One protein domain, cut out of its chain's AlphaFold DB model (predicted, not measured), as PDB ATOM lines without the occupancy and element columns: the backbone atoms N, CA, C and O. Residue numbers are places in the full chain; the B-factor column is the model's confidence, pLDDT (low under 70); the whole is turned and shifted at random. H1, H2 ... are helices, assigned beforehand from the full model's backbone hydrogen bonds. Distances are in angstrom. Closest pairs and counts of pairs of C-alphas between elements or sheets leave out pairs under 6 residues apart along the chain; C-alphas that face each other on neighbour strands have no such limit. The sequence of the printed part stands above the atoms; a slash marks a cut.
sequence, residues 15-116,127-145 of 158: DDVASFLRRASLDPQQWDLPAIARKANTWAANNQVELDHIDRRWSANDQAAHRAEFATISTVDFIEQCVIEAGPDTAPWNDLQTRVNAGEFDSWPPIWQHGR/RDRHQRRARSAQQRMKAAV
ATOM      1  N   ASP A  15      51.804   3.692 -47.757       94.19
ATOM      2  CA  ASP A  15      53.261   3.857 -47.798       94.19
ATOM      3  C   ASP A  15      53.776   4.713 -46.638       94.19
ATOM      4  O   ASP A  15      54.843   4.425 -46.087       94.19
ATOM      5  N   ASP A  16      53.003   5.720 -46.220       92.62
ATOM      6  CA  ASP A  16      53.300   6.515 -45.024       92.62
ATOM      7  C   ASP A  16      53.236   5.636 -43.774       92.62
ATOM      8  O   ASP A  16      54.168   5.630 -42.969       92.62
ATOM      9  N   VAL A  17      52.185   4.814 -43.662       94.12
ATOM     10  CA  VAL A  17      52.043   3.834 -42.575       94.12
ATOM     11  C   VAL A  17      53.185   2.817 -42.601       94.12
ATOM     12  O   VAL A  17      53.820   2.587 -41.576       94.12
ATOM     13  N   ALA A  18      53.513   2.237 -43.757       95.44
ATOM     14  CA  ALA A  18      54.612   1.279 -43.872       95.44
ATOM     15  C   ALA A  18      55.960   1.894 -43.476       95.44
ATOM     16  O   ALA A  18      56.777   1.260 -42.808       95.44
ATOM     17  N   SER A  19      56.210   3.137 -43.887       94.31
ATOM     18  CA  SER A  19      57.442   3.858 -43.564       94.31
ATOM     19  C   SER A  19      57.526   4.188 -42.078       94.31
ATOM     20  O   SER A  19      58.590   4.029 -41.477       94.31
ATOM     21  N   PHE A  20      56.399   4.558 -41.469       93.81
ATOM     22  CA  PHE A  20      56.291   4.725 -40.028       93.81
ATOM     23  C   PHE A  20      56.594   3.423 -39.274       93.81
ATOM     24  O   PHE A  20      57.445   3.418 -38.386       93.81
ATOM     25  N   LEU A  21      55.957   2.310 -39.656       93.56
ATOM     26  CA  LEU A  21      56.172   1.011 -39.013       93.56
ATOM     27  C   LEU A  21      57.640   0.579 -39.114       93.56
ATOM     28  O   LEU A  21      58.236   0.226 -38.099       93.56
ATOM     29  N   ARG A  22      58.269   0.724 -40.289       95.62
ATOM     30  CA  ARG A  22      59.708   0.452 -40.462       95.62
ATOM     31  C   ARG A  22      60.579   1.306 -39.548       95.62
ATOM     32  O   ARG A  22      61.509   0.784 -38.938       95.62
ATOM     33  N   ARG A  23      60.280   2.604 -39.425       94.62
ATOM     34  CA  ARG A  23      60.989   3.504 -38.500       94.62
ATOM     35  C   ARG A  23      60.829   3.050 -37.047       94.62
ATOM     36  O   ARG A  23      61.775   3.150 -36.278       94.62
ATOM     37  N   ALA A  24      59.661   2.522 -36.690       91.62
ATOM     38  CA  ALA A  24      59.395   1.912 -35.391       91.62
ATOM     39  C   ALA A  24      59.945   0.478 -35.261       91.62
ATOM     40  O   ALA A  24      59.630  -0.194 -34.280       91.62
ATOM     41  N   SER A  25      60.765   0.001 -36.203       93.44
ATOM     42  CA  SER A  25      61.311  -1.365 -36.220       93.44
ATOM     43  C   SER A  25      60.231  -2.457 -36.206       93.44
ATOM     44  O   SER A  25      60.439  -3.541 -35.669       93.44
ATOM     45  N   LEU A  26      59.072  -2.167 -36.799       91.19
ATOM     46  CA  LEU A  26      57.984  -3.108 -37.045       91.19
ATOM     47  C   LEU A  26      58.001  -3.507 -38.526       91.19
ATOM     48  O   LEU A  26      58.168  -2.653 -39.397       91.19
ATOM     49  N   ASP A  27      57.818  -4.796 -38.818       92.25
ATOM     50  CA  ASP A  27      57.748  -5.303 -40.193       92.25
ATOM     51  C   ASP A  27      56.368  -5.017 -40.808       92.25
ATOM     52  O   ASP A  27      55.409  -5.665 -40.397       92.25
ATOM     53  N   PRO A  28      56.229  -4.121 -41.809       93.00
ATOM     54  CA  PRO A  28      54.929  -3.770 -42.384       93.00
ATOM     55  C   PRO A  28      54.160  -4.945 -42.992       93.00
ATOM     56  O   PRO A  28      52.943  -4.853 -43.107       93.00
ATOM     57  N   GLN A  29      54.833  -6.034 -43.383       92.12
ATOM     58  CA  GLN A  29      54.156  -7.213 -43.941       92.12
ATOM     59  C   GLN A  29      53.307  -7.949 -42.901       92.12
ATOM     60  O   GLN A  29      52.400  -8.697 -43.258       92.12
ATOM     61  N   GLN A  30      53.577  -7.716 -41.617       90.44
ATOM     62  CA  GLN A  30      52.836  -8.300 -40.506       90.44
ATOM     63  C   GLN A  30      51.657  -7.428 -40.059       90.44
ATOM     64  O   GLN A  30      51.029  -7.749 -39.060       90.44
ATOM     65  N   TRP A  31      51.346  -6.324 -40.746       91.31
ATOM     66  CA  TRP A  31      50.290  -5.393 -40.334       91.31
ATOM     67  C   TRP A  31      49.291  -5.134 -41.462       91.31
ATOM     68  O   TRP A  31      49.644  -5.110 -42.638       91.31
ATOM     69  N   ASP A  32      48.035  -4.865 -41.098       92.94
ATOM     70  CA  ASP A  32      47.004  -4.428 -42.044       92.94
ATOM     71  C   ASP A  32      47.158  -2.924 -42.332       92.94
ATOM     72  O   ASP A  32      46.494  -2.064 -41.742       92.94
ATOM     73  N   LEU A  33      48.092  -2.594 -43.230       94.50
ATOM     74  CA  LEU A  33      48.380  -1.207 -43.611       94.50
ATOM     75  C   LEU A  33      47.133  -0.467 -44.128       94.50
ATOM     76  O   LEU A  33      46.920   0.672 -43.702       94.50
ATOM     77  N   PRO A  34      46.283  -1.064 -44.996       94.25
ATOM     78  CA  PRO A  34      45.032  -0.433 -45.413       94.25
ATOM     79  C   PRO A  34      44.081  -0.118 -44.252       94.25
ATOM     80  O   PRO A  34      43.476   0.957 -44.237       94.25
ATOM     81  N   ALA A  35      43.929  -1.014 -43.272       92.81
ATOM     82  CA  ALA A  35      43.069  -0.763 -42.118       92.81
ATOM     83  C   ALA A  35      43.615   0.331 -41.197       92.81
ATOM     84  O   ALA A  35      42.845   1.193 -40.764       92.81
ATOM     85  N   ILE A  36      44.927   0.339 -40.948       94.12
ATOM     86  CA  ILE A  36      45.589   1.379 -40.149       94.12
ATOM     87  C   ILE A  36      45.434   2.746 -40.829       94.12
ATOM     88  O   ILE A  36      44.996   3.704 -40.189       94.12
ATOM     89  N   ALA A  37      45.720   2.832 -42.135       94.06
ATOM     90  CA  ALA A  37      45.567   4.066 -42.904       94.06
ATOM     91  C   ALA A  37      44.112   4.557 -42.894       94.06
ATOM     92  O   ALA A  37      43.855   5.738 -42.665       94.06
ATOM     93  N   ARG A  38      43.136   3.655 -43.076       93.94
ATOM     94  CA  ARG A  38      41.708   3.998 -43.011       93.94
ATOM     95  C   ARG A  38      41.327   4.580 -41.650       93.94
ATOM     96  O   ARG A  38      40.714   5.641 -41.620       93.94
ATOM     97  N   LYS A  39      41.705   3.932 -40.541       93.38
ATOM     98  CA  LYS A  39      41.422   4.437 -39.184       93.38
ATOM     99  C   LYS A  39      42.013   5.827 -38.962       93.38
ATOM    100  O   LYS A  39      41.308   6.718 -38.494       93.38
ATOM    101  N   ALA A  40      43.276   6.020 -39.333       92.25
ATOM    102  CA  ALA A  40      43.956   7.294 -39.139       92.25
ATOM    103  C   ALA A  40      43.334   8.415 -39.980       92.25
ATOM    104  O   ALA A  40      43.121   9.514 -39.476       92.25
ATOM    105  N   ASN A  41      42.953   8.122 -41.226       93.06
ATOM    106  CA  ASN A  41      42.252   9.073 -42.087       93.06
ATOM    107  C   ASN A  41      40.839   9.397 -41.589       93.06
ATOM    108  O   ASN A  41      40.430  10.552 -41.653       93.06
ATOM    109  N   THR A  42      40.100   8.421 -41.054       92.50
ATOM    110  CA  THR A  42      38.808   8.688 -40.400       92.50
ATOM    111  C   THR A  42      38.981   9.609 -39.194       92.50
ATOM    112  O   THR A  42      38.190  10.530 -39.015       92.50
ATOM    113  N   TRP A  43      40.026   9.409 -38.386       92.62
ATOM    114  CA  TRP A  43      40.312  10.307 -37.272       92.62
ATOM    115  C   TRP A  43      40.688  11.712 -37.760       92.62
ATOM    116  O   TRP A  43      40.104  12.690 -37.300       92.62
ATOM    117  N   ALA A  44      41.581  11.826 -38.742       90.75
ATOM    118  CA  ALA A  44      41.948  13.111 -39.332       90.75
ATOM    119  C   ALA A  44      40.722  13.867 -39.875       90.75
ATOM    120  O   ALA A  44      40.572  15.057 -39.607       90.75
ATOM    121  N   ALA A  45      39.810  13.171 -40.560       89.75
ATOM    122  CA  ALA A  45      38.564  13.751 -41.055       89.75
ATOM    123  C   ALA A  45      37.646  14.229 -39.916       89.75
ATOM    124  O   ALA A  45      37.126  15.339 -39.976       89.75
ATOM    125  N   ASN A  46      37.486  13.444 -38.846       88.56
ATOM    126  CA  ASN A  46      36.704  13.872 -37.679       88.56
ATOM    127  C   ASN A  46      37.318  15.113 -37.018       88.56
ATOM    128  O   ASN A  46      36.606  16.060 -36.706       88.56
ATOM    129  N   ASN A  47      38.641  15.146 -36.862       89.75
ATOM    130  CA  ASN A  47      39.342  16.310 -36.332       89.75
ATOM    131  C   ASN A  47      39.150  17.554 -37.219       89.75
ATOM    132  O   ASN A  47      38.986  18.649 -36.693       89.75
ATOM    133  N   GLN A  48      39.147  17.404 -38.550       88.50
ATOM    134  CA  GLN A  48      38.834  18.506 -39.471       88.50
ATOM    135  C   GLN A  48      37.418  19.040 -39.241       88.50
ATOM    136  O   GLN A  48      37.249  20.247 -39.094       88.50
ATOM    137  N   VAL A  49      36.429  18.149 -39.116       87.19
ATOM    138  CA  VAL A  49      35.046  18.538 -38.799       87.19
ATOM    139  C   VAL A  49      34.984  19.311 -37.480       87.19
ATOM    140  O   VAL A  49      34.312  20.335 -37.410       87.19
ATOM    141  N   GLU A  50      35.697  18.880 -36.439       87.50
ATOM    142  CA  GLU A  50      35.746  19.607 -35.161       87.50
ATOM    143  C   GLU A  50      36.375  21.001 -35.306       87.50
ATOM    144  O   GLU A  50      35.906  21.967 -34.705       87.50
ATOM    145  N   LEU A  51      37.422  21.145 -36.121       85.69
ATOM    146  CA  LEU A  51      38.090  22.431 -36.353       85.69
ATOM    147  C   LEU A  51      37.231  23.413 -37.161       85.69
ATOM    148  O   LEU A  51      37.288  24.619 -36.903       85.69
ATOM    149  N   ASP A  52      36.416  22.916 -38.090       85.06
ATOM    150  CA  ASP A  52      35.490  23.736 -38.879       85.06
ATOM    151  C   ASP A  52      34.354  24.325 -38.021       85.06
ATOM    152  O   ASP A  52      33.792  25.370 -38.359       85.06
ATOM    153  N   HIS A  53      34.052  23.708 -36.874       83.44
ATOM    154  CA  HIS A  53      33.020  24.154 -35.933       83.44
ATOM    155  C   HIS A  53      33.498  25.171 -34.887       83.44
ATOM    156  O   HIS A  53      32.744  25.496 -33.968       83.44
ATOM    157  N   ILE A  54      34.714  25.716 -35.009       83.44
ATOM    158  CA  ILE A  54      35.174  26.779 -34.107       83.44
ATOM    159  C   ILE A  54      34.237  27.995 -34.211       83.44
ATOM    160  O   ILE A  54      34.202  28.700 -35.224       83.44
ATOM    161  N   ASP A  55      33.509  28.283 -33.129       79.38
ATOM    162  CA  ASP A  55      32.638  29.454 -33.048       79.38
ATOM    163  C   ASP A  55      33.474  30.717 -32.798       79.38
ATOM    164  O   ASP A  55      34.245  30.825 -31.842       79.38
ATOM    165  N   ARG A  56      33.271  31.734 -33.639       81.56
ATOM    166  CA  ARG A  56      33.921  33.048 -33.510       81.56
ATOM    167  C   ARG A  56      33.535  33.791 -32.228       81.56
ATOM    168  O   ARG A  56      34.197  34.764 -31.883       81.56
ATOM    169  N   ARG A  57      32.466  33.370 -31.549       87.44
ATOM    170  CA  ARG A  57      32.023  33.913 -30.257       87.44
ATOM    171  C   ARG A  57      32.807  33.349 -29.074       87.44
ATOM    172  O   ARG A  57      32.716  33.914 -27.988       87.44
ATOM    173  N   TRP A  58      33.548  32.254 -29.254       88.75
ATOM    174  CA  TRP A  58      34.414  31.711 -28.209       88.75
ATOM    175  C   TRP A  58      35.563  32.665 -27.902       88.75
ATOM    176  O   TRP A  58      36.026  33.402 -28.779       88.75
ATOM    177  N   SER A  59      36.058  32.625 -26.663       92.12
ATOM    178  CA  SER A  59      37.240  33.399 -26.296       92.12
ATOM    179  C   SER A  59      38.458  32.941 -27.107       92.12
ATOM    180  O   SER A  59      38.530  31.798 -27.559       92.12
ATOM    181  N   ALA A  60      39.453  33.816 -27.274       87.62
ATOM    182  CA  ALA A  60      40.690  33.451 -27.970       87.62
ATOM    183  C   ALA A  60      41.393  32.246 -27.315       87.62
ATOM    184  O   ALA A  60      41.969  31.416 -28.017       87.62
ATOM    185  N   ASN A  61      41.296  32.125 -25.987       87.00
ATOM    186  CA  ASN A  61      41.865  31.006 -25.241       87.00
ATOM    187  C   ASN A  61      41.136  29.693 -25.545       87.00
ATOM    188  O   ASN A  61      41.795  28.684 -25.774       87.00
ATOM    189  N   ASP A  62      39.803  29.710 -25.616       86.56
ATOM    190  CA  ASP A  62      39.017  28.512 -25.934       86.56
ATOM    191  C   ASP A  62      39.248  28.069 -27.383       86.56
ATOM    192  O   ASP A  62      39.431  26.885 -27.656       86.56
ATOM    193  N   GLN A  63      39.340  29.020 -28.320       83.81
ATOM    194  CA  GLN A  63      39.696  28.716 -29.709       83.81
ATOM    195  C   GLN A  63      41.104  28.117 -29.815       83.81
ATOM    196  O   GLN A  63      41.320  27.180 -30.585       83.81
ATOM    197  N   ALA A  64      42.071  28.642 -29.056       86.81
ATOM    198  CA  ALA A  64      43.430  28.113 -29.028       86.81
ATOM    199  C   ALA A  64      43.482  26.707 -28.411       86.81
ATOM    200  O   ALA A  64      44.141  25.831 -28.969       86.81
ATOM    201  N   ALA A  65      42.752  26.468 -27.317       84.94
ATOM    202  CA  ALA A  65      42.654  25.158 -26.681       84.94
ATOM    203  C   ALA A  65      42.022  24.116 -27.618       84.94
ATOM    204  O   ALA A  65      42.569  23.027 -27.776       84.94
ATOM    205  N   HIS A  66      40.940  24.476 -28.313       85.75
ATOM    206  CA  HIS A  66      40.289  23.602 -29.294       85.75
ATOM    207  C   HIS A  66      41.222  23.252 -30.455       85.75
ATOM    208  O   HIS A  66      41.366  22.088 -30.826       85.75
ATOM    209  N   ARG A  67      41.944  24.242 -30.999       87.06
ATOM    210  CA  ARG A  67      42.968  23.983 -32.024       87.06
ATOM    211  C   ARG A  67      44.074  23.076 -31.492       87.06
ATOM    212  O   ARG A  67      44.455  22.143 -32.189       87.06
ATOM    213  N   ALA A  68      44.566  23.301 -30.277       86.50
ATOM    214  CA  ALA A  68      45.582  22.440 -29.672       86.50
ATOM    215  C   ALA A  68      45.093  20.989 -29.495       86.50
ATOM    216  O   ALA A  68      45.890  20.053 -29.577       86.50
ATOM    217  N   GLU A  69      43.790  20.783 -29.285       83.94
ATOM    218  CA  GLU A  69      43.211  19.448 -29.151       83.94
ATOM    219  C   GLU A  69      43.066  18.717 -30.494       83.94
ATOM    220  O   GLU A  69      43.474  17.552 -30.587       83.94
ATOM    221  N   PHE A  70      42.517  19.386 -31.513       88.62
ATOM    222  CA  PHE A  70      42.087  18.746 -32.763       88.62
ATOM    223  C   PHE A  70      43.035  18.956 -33.947       88.62
ATOM    224  O   PHE A  70      42.964  18.203 -34.913       88.62
ATOM    225  N   ALA A  71      43.964  19.914 -33.905       87.81
ATOM    226  CA  ALA A  71      44.834  20.212 -35.051       87.81
ATOM    227  C   ALA A  71      45.950  19.188 -35.288       87.81
ATOM    228  O   ALA A  71      46.665  19.307 -36.279       87.81
ATOM    229  N   THR A  72      46.124  18.192 -34.415       90.12
ATOM    230  CA  THR A  72      47.201  17.200 -34.538       90.12
ATOM    231  C   THR A  72      46.748  15.803 -34.141       90.12
ATOM    232  O   THR A  72      45.999  15.647 -33.178       90.12
ATOM    233  N   ILE A  73      47.302  14.788 -34.805       91.25
ATOM    234  CA  ILE A  73      47.338  13.410 -34.304       91.25
ATOM    235  C   ILE A  73      48.796  13.115 -33.952       91.25
ATOM    236  O   ILE A  73      49.661  13.077 -34.832       91.25
ATOM    237  N   SER A  74      49.081  12.955 -32.657       91.81
ATOM    238  CA  SER A  74      50.434  12.645 -32.189       91.81
ATOM    239  C   SER A  74      50.857  11.239 -32.629       91.81
ATOM    240  O   SER A  74      50.018  10.388 -32.932       91.81
ATOM    241  N   THR A  75      52.166  10.973 -32.654       92.88
ATOM    242  CA  THR A  75      52.656   9.617 -32.950       92.88
ATOM    243  C   THR A  75      52.138   8.603 -31.926       92.88
ATOM    244  O   THR A  75      51.706   7.518 -32.306       92.88
ATOM    245  N   VAL A  76      52.147   8.958 -30.637       91.94
ATOM    246  CA  VAL A  76      51.675   8.077 -29.558       91.94
ATOM    247  C   VAL A  76      50.196   7.741 -29.743       91.94
ATOM    248  O   VAL A  76      49.829   6.570 -29.763       91.94
ATOM    249  N   ASP A  77      49.363   8.756 -29.975       90.38
ATOM    250  CA  ASP A  77      47.933   8.582 -30.241       90.38
ATOM    251  C   ASP A  77      47.681   7.677 -31.457       90.38
ATOM    252  O   ASP A  77      46.822   6.794 -31.421       90.38
ATOM    253  N   PHE A  78      48.445   7.864 -32.536       92.25
ATOM    254  CA  PHE A  78      48.352   7.025 -33.728       92.25
ATOM    255  C   PHE A  78      48.722   5.565 -33.442       92.25
ATOM    256  O   PHE A  78      48.008   4.657 -33.878       92.25
ATOM    257  N   ILE A  79      49.797   5.324 -32.686       90.81
ATOM    258  CA  ILE A  79      50.171   3.968 -32.274       90.81
ATOM    259  C   ILE A  79      49.022   3.344 -31.478       90.81
ATOM    260  O   ILE A  79      48.550   2.266 -31.828       90.81
ATOM    261  N   GLU A  80      48.520   4.032 -30.456       87.50
ATOM    262  CA  GLU A  80      47.519   3.473 -29.548       87.50
ATOM    263  C   GLU A  80      46.151   3.242 -30.200       87.50
ATOM    264  O   GLU A  80      45.505   2.232 -29.927       87.50
ATOM    265  N   GLN A  81      45.688   4.154 -31.057       87.06
ATOM    266  CA  GLN A  81      44.314   4.114 -31.578       87.06
ATOM    267  C   GLN A  81      44.208   3.550 -32.998       87.06
ATOM    268  O   GLN A  81      43.132   3.121 -33.412       87.06
ATOM    269  N   CYS A  82      45.287   3.574 -33.784       90.38
ATOM    270  CA  CYS A  82      45.264   3.106 -35.173       90.38
ATOM    271  C   CYS A  82      46.091   1.841 -35.353       90.38
ATOM    272  O   CYS A  82      45.573   0.869 -35.895       90.38
ATOM    273  N   VAL A  83      47.338   1.830 -34.881       87.00
ATOM    274  CA  VAL A  83      48.221   0.663 -35.023       87.00
ATOM    275  C   VAL A  83      47.758  -0.460 -34.100       87.00
ATOM    276  O   VAL A  83      47.546  -1.571 -34.573       87.00
ATOM    277  N   ILE A  84      47.509  -0.174 -32.818       81.94
ATOM    278  CA  ILE A  84      47.084  -1.201 -31.860       81.94
ATOM    279  C   ILE A  84      45.689  -1.742 -32.154       81.94
ATOM    280  O   ILE A  84      45.471  -2.948 -32.112       81.94
ATOM    281  N   GLU A  85      44.743  -0.884 -32.526       82.06
ATOM    282  CA  GLU A  85      43.379  -1.347 -32.795       82.06
ATOM    283  C   GLU A  85      43.199  -2.071 -34.140       82.06
ATOM    284  O   GLU A  85      42.161  -2.703 -34.333       82.06
ATOM    285  N   ALA A  86      44.129  -1.934 -35.091       85.25
ATOM    286  CA  ALA A  86      44.040  -2.592 -36.402       85.25
ATOM    287  C   ALA A  86      45.153  -3.610 -36.679       85.25
ATOM    288  O   ALA A  86      45.109  -4.274 -37.713       85.25
ATOM    289  N   GLY A  87      46.151  -3.737 -35.805       78.94
ATOM    290  CA  GLY A  87      47.166  -4.772 -35.963       78.94
ATOM    291  C   GLY A  87      46.628  -6.164 -35.629       78.94
ATOM    292  O   GLY A  87      45.590  -6.303 -34.978       78.94
ATOM    293  N   PRO A  88      47.318  -7.216 -36.092       80.56
ATOM    294  CA  PRO A  88      46.886  -8.585 -35.859       80.56
ATOM    295  C   PRO A  88      47.071  -9.002 -34.399       80.56
ATOM    296  O   PRO A  88      47.923  -8.490 -33.676       80.56
ATOM    297  N   ASP A  89      46.362 -10.053 -33.999       80.50
ATOM    298  CA  ASP A  89      46.522 -10.696 -32.689       80.50
ATOM    299  C   ASP A  89      47.959 -11.160 -32.391       80.50
ATOM    300  O   ASP A  89      48.329 -11.307 -31.228       80.50
ATOM    301  N   THR A  90      48.759 -11.397 -33.432       80.69
ATOM    302  CA  THR A  90      50.160 -11.828 -33.350       80.69
ATOM    303  C   THR A  90      51.155 -10.676 -33.222       80.69
ATOM    304  O   THR A  90      52.355 -10.930 -33.133       80.69
ATOM    305  N   ALA A  91      50.702  -9.420 -33.240       82.00
ATOM    306  CA  ALA A  91      51.594  -8.276 -33.129       82.00
ATOM    307  C   ALA A  91      52.275  -8.217 -31.744       82.00
ATOM    308  O   ALA A  91      51.716  -8.676 -30.742       82.00
ATOM    309  N   PRO A  92      53.482  -7.626 -31.655       83.06
ATOM    310  CA  PRO A  92      54.255  -7.540 -30.416       83.06
ATOM    311  C   PRO A  92      53.701  -6.455 -29.472       83.06
ATOM    312  O   PRO A  92      54.356  -5.454 -29.179       83.06
ATOM    313  N   TRP A  93      52.466  -6.634 -28.994       83.69
ATOM    314  CA  TRP A  93      51.716  -5.622 -28.244       83.69
ATOM    315  C   TRP A  93      52.399  -5.159 -26.965       83.69
ATOM    316  O   TRP A  93      52.463  -3.961 -26.696       83.69
ATOM    317  N   ASN A  94      52.931  -6.099 -26.185       84.75
ATOM    318  CA  ASN A  94      53.584  -5.783 -24.918       84.75
ATOM    319  C   ASN A  94      54.867  -4.977 -25.134       84.75
ATOM    320  O   ASN A  94      55.121  -4.021 -24.398       84.75
ATOM    321  N   ASP A  95      55.643  -5.319 -26.161       88.25
ATOM    322  CA  ASP A  95      56.879  -4.608 -26.487       88.25
ATOM    323  C   ASP A  95      56.563  -3.203 -27.005       88.25
ATOM    324  O   ASP A  95      57.152  -2.224 -26.546       88.25
ATOM    325  N   LEU A  96      55.571  -3.074 -27.895       88.50
ATOM    326  CA  LEU A  96      55.133  -1.779 -28.413       88.50
ATOM    327  C   LEU A  96      54.591  -0.874 -27.296       88.50
ATOM    328  O   LEU A  96      54.979   0.291 -27.213       88.50
ATOM    329  N   GLN A  97      53.771  -1.406 -26.386       85.75
ATOM    330  CA  GLN A  97      53.271  -0.654 -25.231       85.75
ATOM    331  C   GLN A  97      54.398  -0.269 -24.264       85.75
ATOM    332  O   GLN A  97      54.374   0.824 -23.702       85.75
ATOM    333  N   THR A  98      55.396  -1.132 -24.067       90.69
ATOM    334  CA  THR A  98      56.565  -0.824 -23.226       90.69
ATOM    335  C   THR A  98      57.348   0.358 -23.788       90.69
ATOM    336  O   THR A  98      57.716   1.258 -23.039       90.69
ATOM    337  N   ARG A  99      57.536   0.401 -25.109       92.19
ATOM    338  CA  ARG A  99      58.212   1.500 -25.814       92.19
ATOM    339  C   ARG A  99      57.429   2.812 -25.744       92.19
ATOM    340  O   ARG A  99      58.016   3.856 -25.470       92.19
ATOM    341  N   VAL A 100      56.101   2.749 -25.896       88.81
ATOM    342  CA  VAL A 100      55.210   3.898 -25.653       88.81
ATOM    343  C   VAL A 100      55.355   4.400 -24.215       88.81
ATOM    344  O   VAL A 100      55.599   5.581 -24.002       88.81
ATOM    345  N   ASN A 101      55.290   3.510 -23.221       88.44
ATOM    346  CA  ASN A 101      55.411   3.881 -21.806       88.44
ATOM    347  C   ASN A 101      56.799   4.433 -21.441       88.44
ATOM    348  O   ASN A 101      56.917   5.209 -20.496       88.44
ATOM    349  N   ALA A 102      57.842   4.025 -22.167       92.88
ATOM    350  CA  ALA A 102      59.196   4.551 -22.027       92.88
ATOM    351  C   ALA A 102      59.380   5.939 -22.676       92.88
ATOM    352  O   ALA A 102      60.463   6.511 -22.570       92.88
ATOM    353  N   GLY A 103      58.350   6.473 -23.344       91.94
ATOM    354  CA  GLY A 103      58.389   7.771 -24.014       91.94
ATOM    355  C   GLY A 103      59.185   7.769 -25.321       91.94
ATOM    356  O   GLY A 103      59.591   8.827 -25.797       91.94
ATOM    357  N   GLU A 104      59.425   6.597 -25.930       93.62
ATOM    358  CA  GLU A 104      60.255   6.478 -27.144       93.62
ATOM    359  C   GLU A 104      59.747   7.367 -28.295       93.62
ATOM    360  O   GLU A 104      60.529   7.894 -29.092       93.62
ATOM    361  N   PHE A 105      58.430   7.556 -28.362       92.25
ATOM    362  CA  PHE A 105      57.756   8.270 -29.440       92.25
ATOM    363  C   PHE A 105      57.382   9.718 -29.093       92.25
ATOM    364  O   PHE A 105      56.863  10.423 -29.957       92.25
ATOM    365  N   ASP A 106      57.656  10.189 -27.873       89.81
ATOM    366  CA  ASP A 106      57.197  11.503 -27.390       89.81
ATOM    367  C   ASP A 106      57.800  12.667 -28.191       89.81
ATOM    368  O   ASP A 106      57.174  13.710 -28.370       89.81
ATOM    369  N   SER A 107      59.014  12.475 -28.711       89.56
ATOM    370  CA  SER A 107      59.731  13.461 -29.530       89.56
ATOM    371  C   SER A 107      59.484  13.313 -31.034       89.56
ATOM    372  O   SER A 107      60.051  14.062 -31.836       89.56
ATOM    373  N   TRP A 108      58.684  12.331 -31.455       92.62
ATOM    374  CA  TRP A 108      58.461  12.086 -32.875       92.62
ATOM    375  C   TRP A 108      57.488  13.117 -33.459       92.62
ATOM    376  O   TRP A 108      56.538  13.518 -32.784       92.62
ATOM    377  N   PRO A 109      57.673  13.522 -34.733       89.31
ATOM    378  CA  PRO A 109      56.715  14.391 -35.407       89.31
ATOM    379  C   PRO A 109      55.302  13.784 -35.393       89.31
ATOM    380  O   PRO A 109      55.174  12.558 -35.437       89.31
ATOM    381  N   PRO A 110      54.238  14.602 -35.345       90.06
ATOM    382  CA  PRO A 110      52.875  14.099 -35.458       90.06
ATOM    383  C   PRO A 110      52.676  13.375 -36.794       90.06
ATOM    384  O   PRO A 110      53.277  13.743 -37.805       90.06
ATOM    385  N   ILE A 111      51.809  12.361 -36.803       88.81
ATOM    386  CA  ILE A 111      51.492  11.632 -38.037       88.81
ATOM    387  C   ILE A 111      50.608  12.482 -38.959       88.81
ATOM    388  O   ILE A 111      50.630  12.321 -40.172       88.81
ATOM    389  N   TRP A 112      49.841  13.410 -38.383       90.19
ATOM    390  CA  TRP A 112      48.963  14.317 -39.110       90.19
ATOM    391  C   TRP A 112      48.856  15.663 -38.388       90.19
ATOM    392  O   TRP A 112      48.829  15.712 -37.153       90.19
ATOM    393  N   GLN A 113      48.761  16.744 -39.163       89.12
ATOM    394  CA  GLN A 113      48.587  18.107 -38.673       89.12
ATOM    395  C   GLN A 113      47.706  18.919 -39.637       89.12
ATOM    396  O   GLN A 113      47.903  18.869 -40.850       89.12
ATOM    397  N   HIS A 114      46.753  19.685 -39.102       82.69
ATOM    398  CA  HIS A 114      45.879  20.568 -39.878       82.69
ATOM    399  C   HIS A 114      46.552  21.920 -40.173       82.69
ATOM    400  O   HIS A 114      46.722  22.724 -39.256       82.69
ATOM    401  N   GLY A 115      46.872  22.194 -41.447       71.81
ATOM    402  CA  GLY A 115      47.405  23.483 -41.923       71.81
ATOM    403  C   GLY A 115      48.836  23.807 -41.446       71.81
ATOM    404  O   GLY A 115      49.276  23.391 -40.378       71.81
ATOM    405  N   ARG A 116      49.620  24.539 -42.255       50.09
ATOM    406  CA  ARG A 116      51.045  24.809 -41.971       50.09
ATOM    407  C   ARG A 116      51.286  25.954 -40.957       50.09
ATOM    408  O   ARG A 116      50.758  27.047 -41.118       50.09
ATOM    409  N   ARG A 127      51.343  16.793 -20.086       45.38
ATOM    410  CA  ARG A 127      51.692  15.389 -19.773       45.38
ATOM    411  C   ARG A 127      50.479  14.556 -19.314       45.38
ATOM    412  O   ARG A 127      50.498  13.332 -19.389       45.38
ATOM    413  N   ASP A 128      49.396  15.219 -18.914       41.56
ATOM    414  CA  ASP A 128      48.133  14.620 -18.482       41.56
ATOM    415  C   ASP A 128      47.309  13.957 -19.607       41.56
ATOM    416  O   ASP A 128      46.442  13.127 -19.306       41.56
ATOM    417  N   ARG A 129      47.562  14.260 -20.895       50.19
ATOM    418  CA  ARG A 129      46.814  13.662 -22.026       50.19
ATOM    419  C   ARG A 129      47.121  12.167 -22.187       50.19
ATOM    420  O   ARG A 129      46.199  11.374 -22.388       50.19
ATOM    421  N   HIS A 130      48.382  11.780 -21.982       46.00
ATOM    422  CA  HIS A 130      48.843  10.389 -22.058       46.00
ATOM    423  C   HIS A 130      48.248   9.522 -20.934       46.00
ATOM    424  O   HIS A 130      47.849   8.380 -21.158       46.00
ATOM    425  N   GLN A 131      48.078  10.076 -19.727       43.16
ATOM    426  CA  GLN A 131      47.574   9.310 -18.579       43.16
ATOM    427  C   GLN A 131      46.077   8.993 -18.634       43.16
ATOM    428  O   GLN A 131      45.666   7.920 -18.179       43.16
ATOM    429  N   ARG A 132      45.230   9.893 -19.157       42.03
ATOM    430  CA  ARG A 132      43.774   9.652 -19.180       42.03
ATOM    431  C   ARG A 132      43.357   8.648 -20.257       42.03
ATOM    432  O   ARG A 132      42.385   7.929 -20.042       42.03
ATOM    433  N   ARG A 133      44.096   8.550 -21.368       48.91
ATOM    434  CA  ARG A 133      43.778   7.643 -22.489       48.91
ATOM    435  C   ARG A 133      44.431   6.261 -22.372       48.91
ATOM    436  O   ARG A 133      43.754   5.275 -22.666       48.91
ATOM    437  N   ALA A 134      45.629   6.156 -21.780       39.16
ATOM    438  CA  ALA A 134      46.251   4.871 -21.426       39.16
ATOM    439  C   ALA A 134      45.349   3.999 -20.525       39.16
ATOM    440  O   ALA A 134      45.325   2.772 -20.641       39.16
ATOM    441  N   ARG A 135      44.525   4.627 -19.670       39.28
ATOM    442  CA  ARG A 135      43.534   3.917 -18.844       39.28
ATOM    443  C   ARG A 135      42.447   3.233 -19.678       39.28
ATOM    444  O   ARG A 135      42.083   2.109 -19.352       39.28
ATOM    445  N   SER A 136      41.979   3.838 -20.771       43.25
ATOM    446  CA  SER A 136      40.956   3.241 -21.645       43.25
ATOM    447  C   SER A 136      41.491   2.047 -22.445       43.25
ATOM    448  O   SER A 136      40.799   1.033 -22.553       43.25
ATOM    449  N   ALA A 137      42.734   2.112 -22.937       40.03
ATOM    450  CA  ALA A 137      43.393   0.990 -23.613       40.03
ATOM    451  C   ALA A 137      43.642  -0.190 -22.650       40.03
ATOM    452  O   ALA A 137      43.291  -1.332 -22.955       40.03
ATOM    453  N   GLN A 138      44.110   0.086 -21.425       42.47
ATOM    454  CA  GLN A 138      44.259  -0.924 -20.366       42.47
ATOM    455  C   GLN A 138      42.921  -1.563 -19.951       42.47
ATOM    456  O   GLN A 138      42.857  -2.762 -19.660       42.47
ATOM    457  N   GLN A 139      41.835  -0.785 -19.925       42.38
ATOM    458  CA  GLN A 139      40.505  -1.272 -19.552       42.38
ATOM    459  C   GLN A 139      39.896  -2.165 -20.648       42.38
ATOM    460  O   GLN A 139      39.237  -3.156 -20.326       42.38
ATOM    461  N   ARG A 140      40.201  -1.901 -21.927       49.25
ATOM    462  CA  ARG A 140      39.840  -2.772 -23.062       49.25
ATOM    463  C   ARG A 140      40.721  -4.026 -23.145       49.25
ATOM    464  O   ARG A 140      40.189  -5.104 -23.397       49.25
ATOM    465  N   MET A 141      42.012  -3.938 -22.809       41.25
ATOM    466  CA  MET A 141      42.906  -5.104 -22.678       41.25
ATOM    467  C   MET A 141      42.418  -6.104 -21.623       41.25
ATOM    468  O   MET A 141      42.370  -7.304 -21.887       41.25
ATOM    469  N   LYS A 142      41.988  -5.636 -20.441       42.72
ATOM    470  CA  LYS A 142      41.404  -6.523 -19.414       42.72
ATOM    471  C   LYS A 142      40.132  -7.229 -19.897       42.72
ATOM    472  O   LYS A 142      39.886  -8.364 -19.491       42.72
ATOM    473  N   ALA A 143      39.339  -6.580 -20.749       39.25
ATOM    474  CA  ALA A 143      38.136  -7.172 -21.328       39.25
ATOM    475  C   ALA A 143      38.469  -8.215 -22.412       39.25
ATOM    476  O   ALA A 143      37.896  -9.300 -22.400       39.25
ATOM    477  N   ALA A 144      39.442  -7.935 -23.284       42.22
ATOM    478  CA  ALA A 144      39.860  -8.847 -24.351       42.22
ATOM    479  C   ALA A 144      40.582 -10.106 -23.827       42.22
ATOM    480  O   ALA A 144      40.367 -11.197 -24.345       42.22
ATOM    481  N   VAL A 145      41.377  -9.983 -22.756       43.88
ATOM    482  CA  VAL A 145      42.057 -11.125 -22.111       43.88
ATOM    483  C   VAL A 145      41.073 -12.033 -21.359       43.88
ATOM    484  O   VAL A 145      41.273 -13.242 -21.311       43.88
TER     485      VAL A 145
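This is residues 15 to 116 and 127 to 145 of the 158 residues of an uncharacterized protein of Mycolicibacterium fortuitum (UniProt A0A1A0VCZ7). A long helix, H2, makes one side of an elongated helical body; H3 folds back from its far end as a hairpin, while H1 and H4 pack on its first part, with H4 crossing it steeply. H4 lies nearest the middle, with H5 and H6 running alongside it, only loosely packed, and the last residues of H6, 138 to 145, stick out. The printed part has 121 residues with six named helices, H1 to H6 in chain order, and no named strand; the class is all helix. The whole is compact, with a radius of gyration of the C-alphas of 15.6 A, and spans 49 by 31 by 26 A.

Find C-alpha 15 at (53.261, 3.857, -47.798); from there H1 runs over residues 15 to 23. H2, residues 33 to 52, begins at C-alpha 33 at (48.380, -1.207, -43.611) and is 28.5 A long. Next come H3, residues 60 to 70, 15.5 A; H4, residues 75 to 86, 15.3 A; and H5, residues 93 to 101, 12.1 A. After the cut, H6, residues 128 to 145, runs 26.7 A to C-alpha 145 at (42.057, -11.125, -22.111).

Begin at H2, the hub, which touches three helices. Its residues 33 to 37 alone touch H1, closest at the C-alphas of Val 17 and Leu 33, 6.3 A apart; the lines are about perpendicular, only just, at 72 degrees. Its residues 35 to 40 alone touch H4, closest at the C-alphas of Ile 36 and Cys 82, 5.3 A, at a steep tilt of 54 degrees, opposite ways. Its residues 47 to 51 alone touch H3 in a helical hairpin, closest at the C-alphas of Asn 47 and Phe 70, 5.1 A, at a shallow tilt of 12 degrees. Look next at H4 and H5, close but not clearly touching, with the C-alphas of Val 76 and Val 100 closest at 6.7 A. H4 and H6 are also close but not clearly touching, with the C-alphas of Glu 80 and Ala 137 closest at 7.6 A. H5 and H6 are near each other, with 5 pairs of C-alphas within 10 A. Every O i to N i+4 pair is within hydrogen-bond range in H1, H2, H3 and H5; H4 has 6 of 8 and H6 11 of 14.

The C-alphas of Arg 57 and Thr 90 are the two farthest apart, 49.3 A. Residues 102 to 116 hold no named element, but residues 112 to 113 pair antiparallel with residues 72 to 73. Residues 117 to 126 are not printed, and C-alphas 116 and 127 are 24.1 A apart across this cut. Of the links that are printed whole, none is long. The model's pLDDT is under 70 at residue 116 and residues 127 to 145.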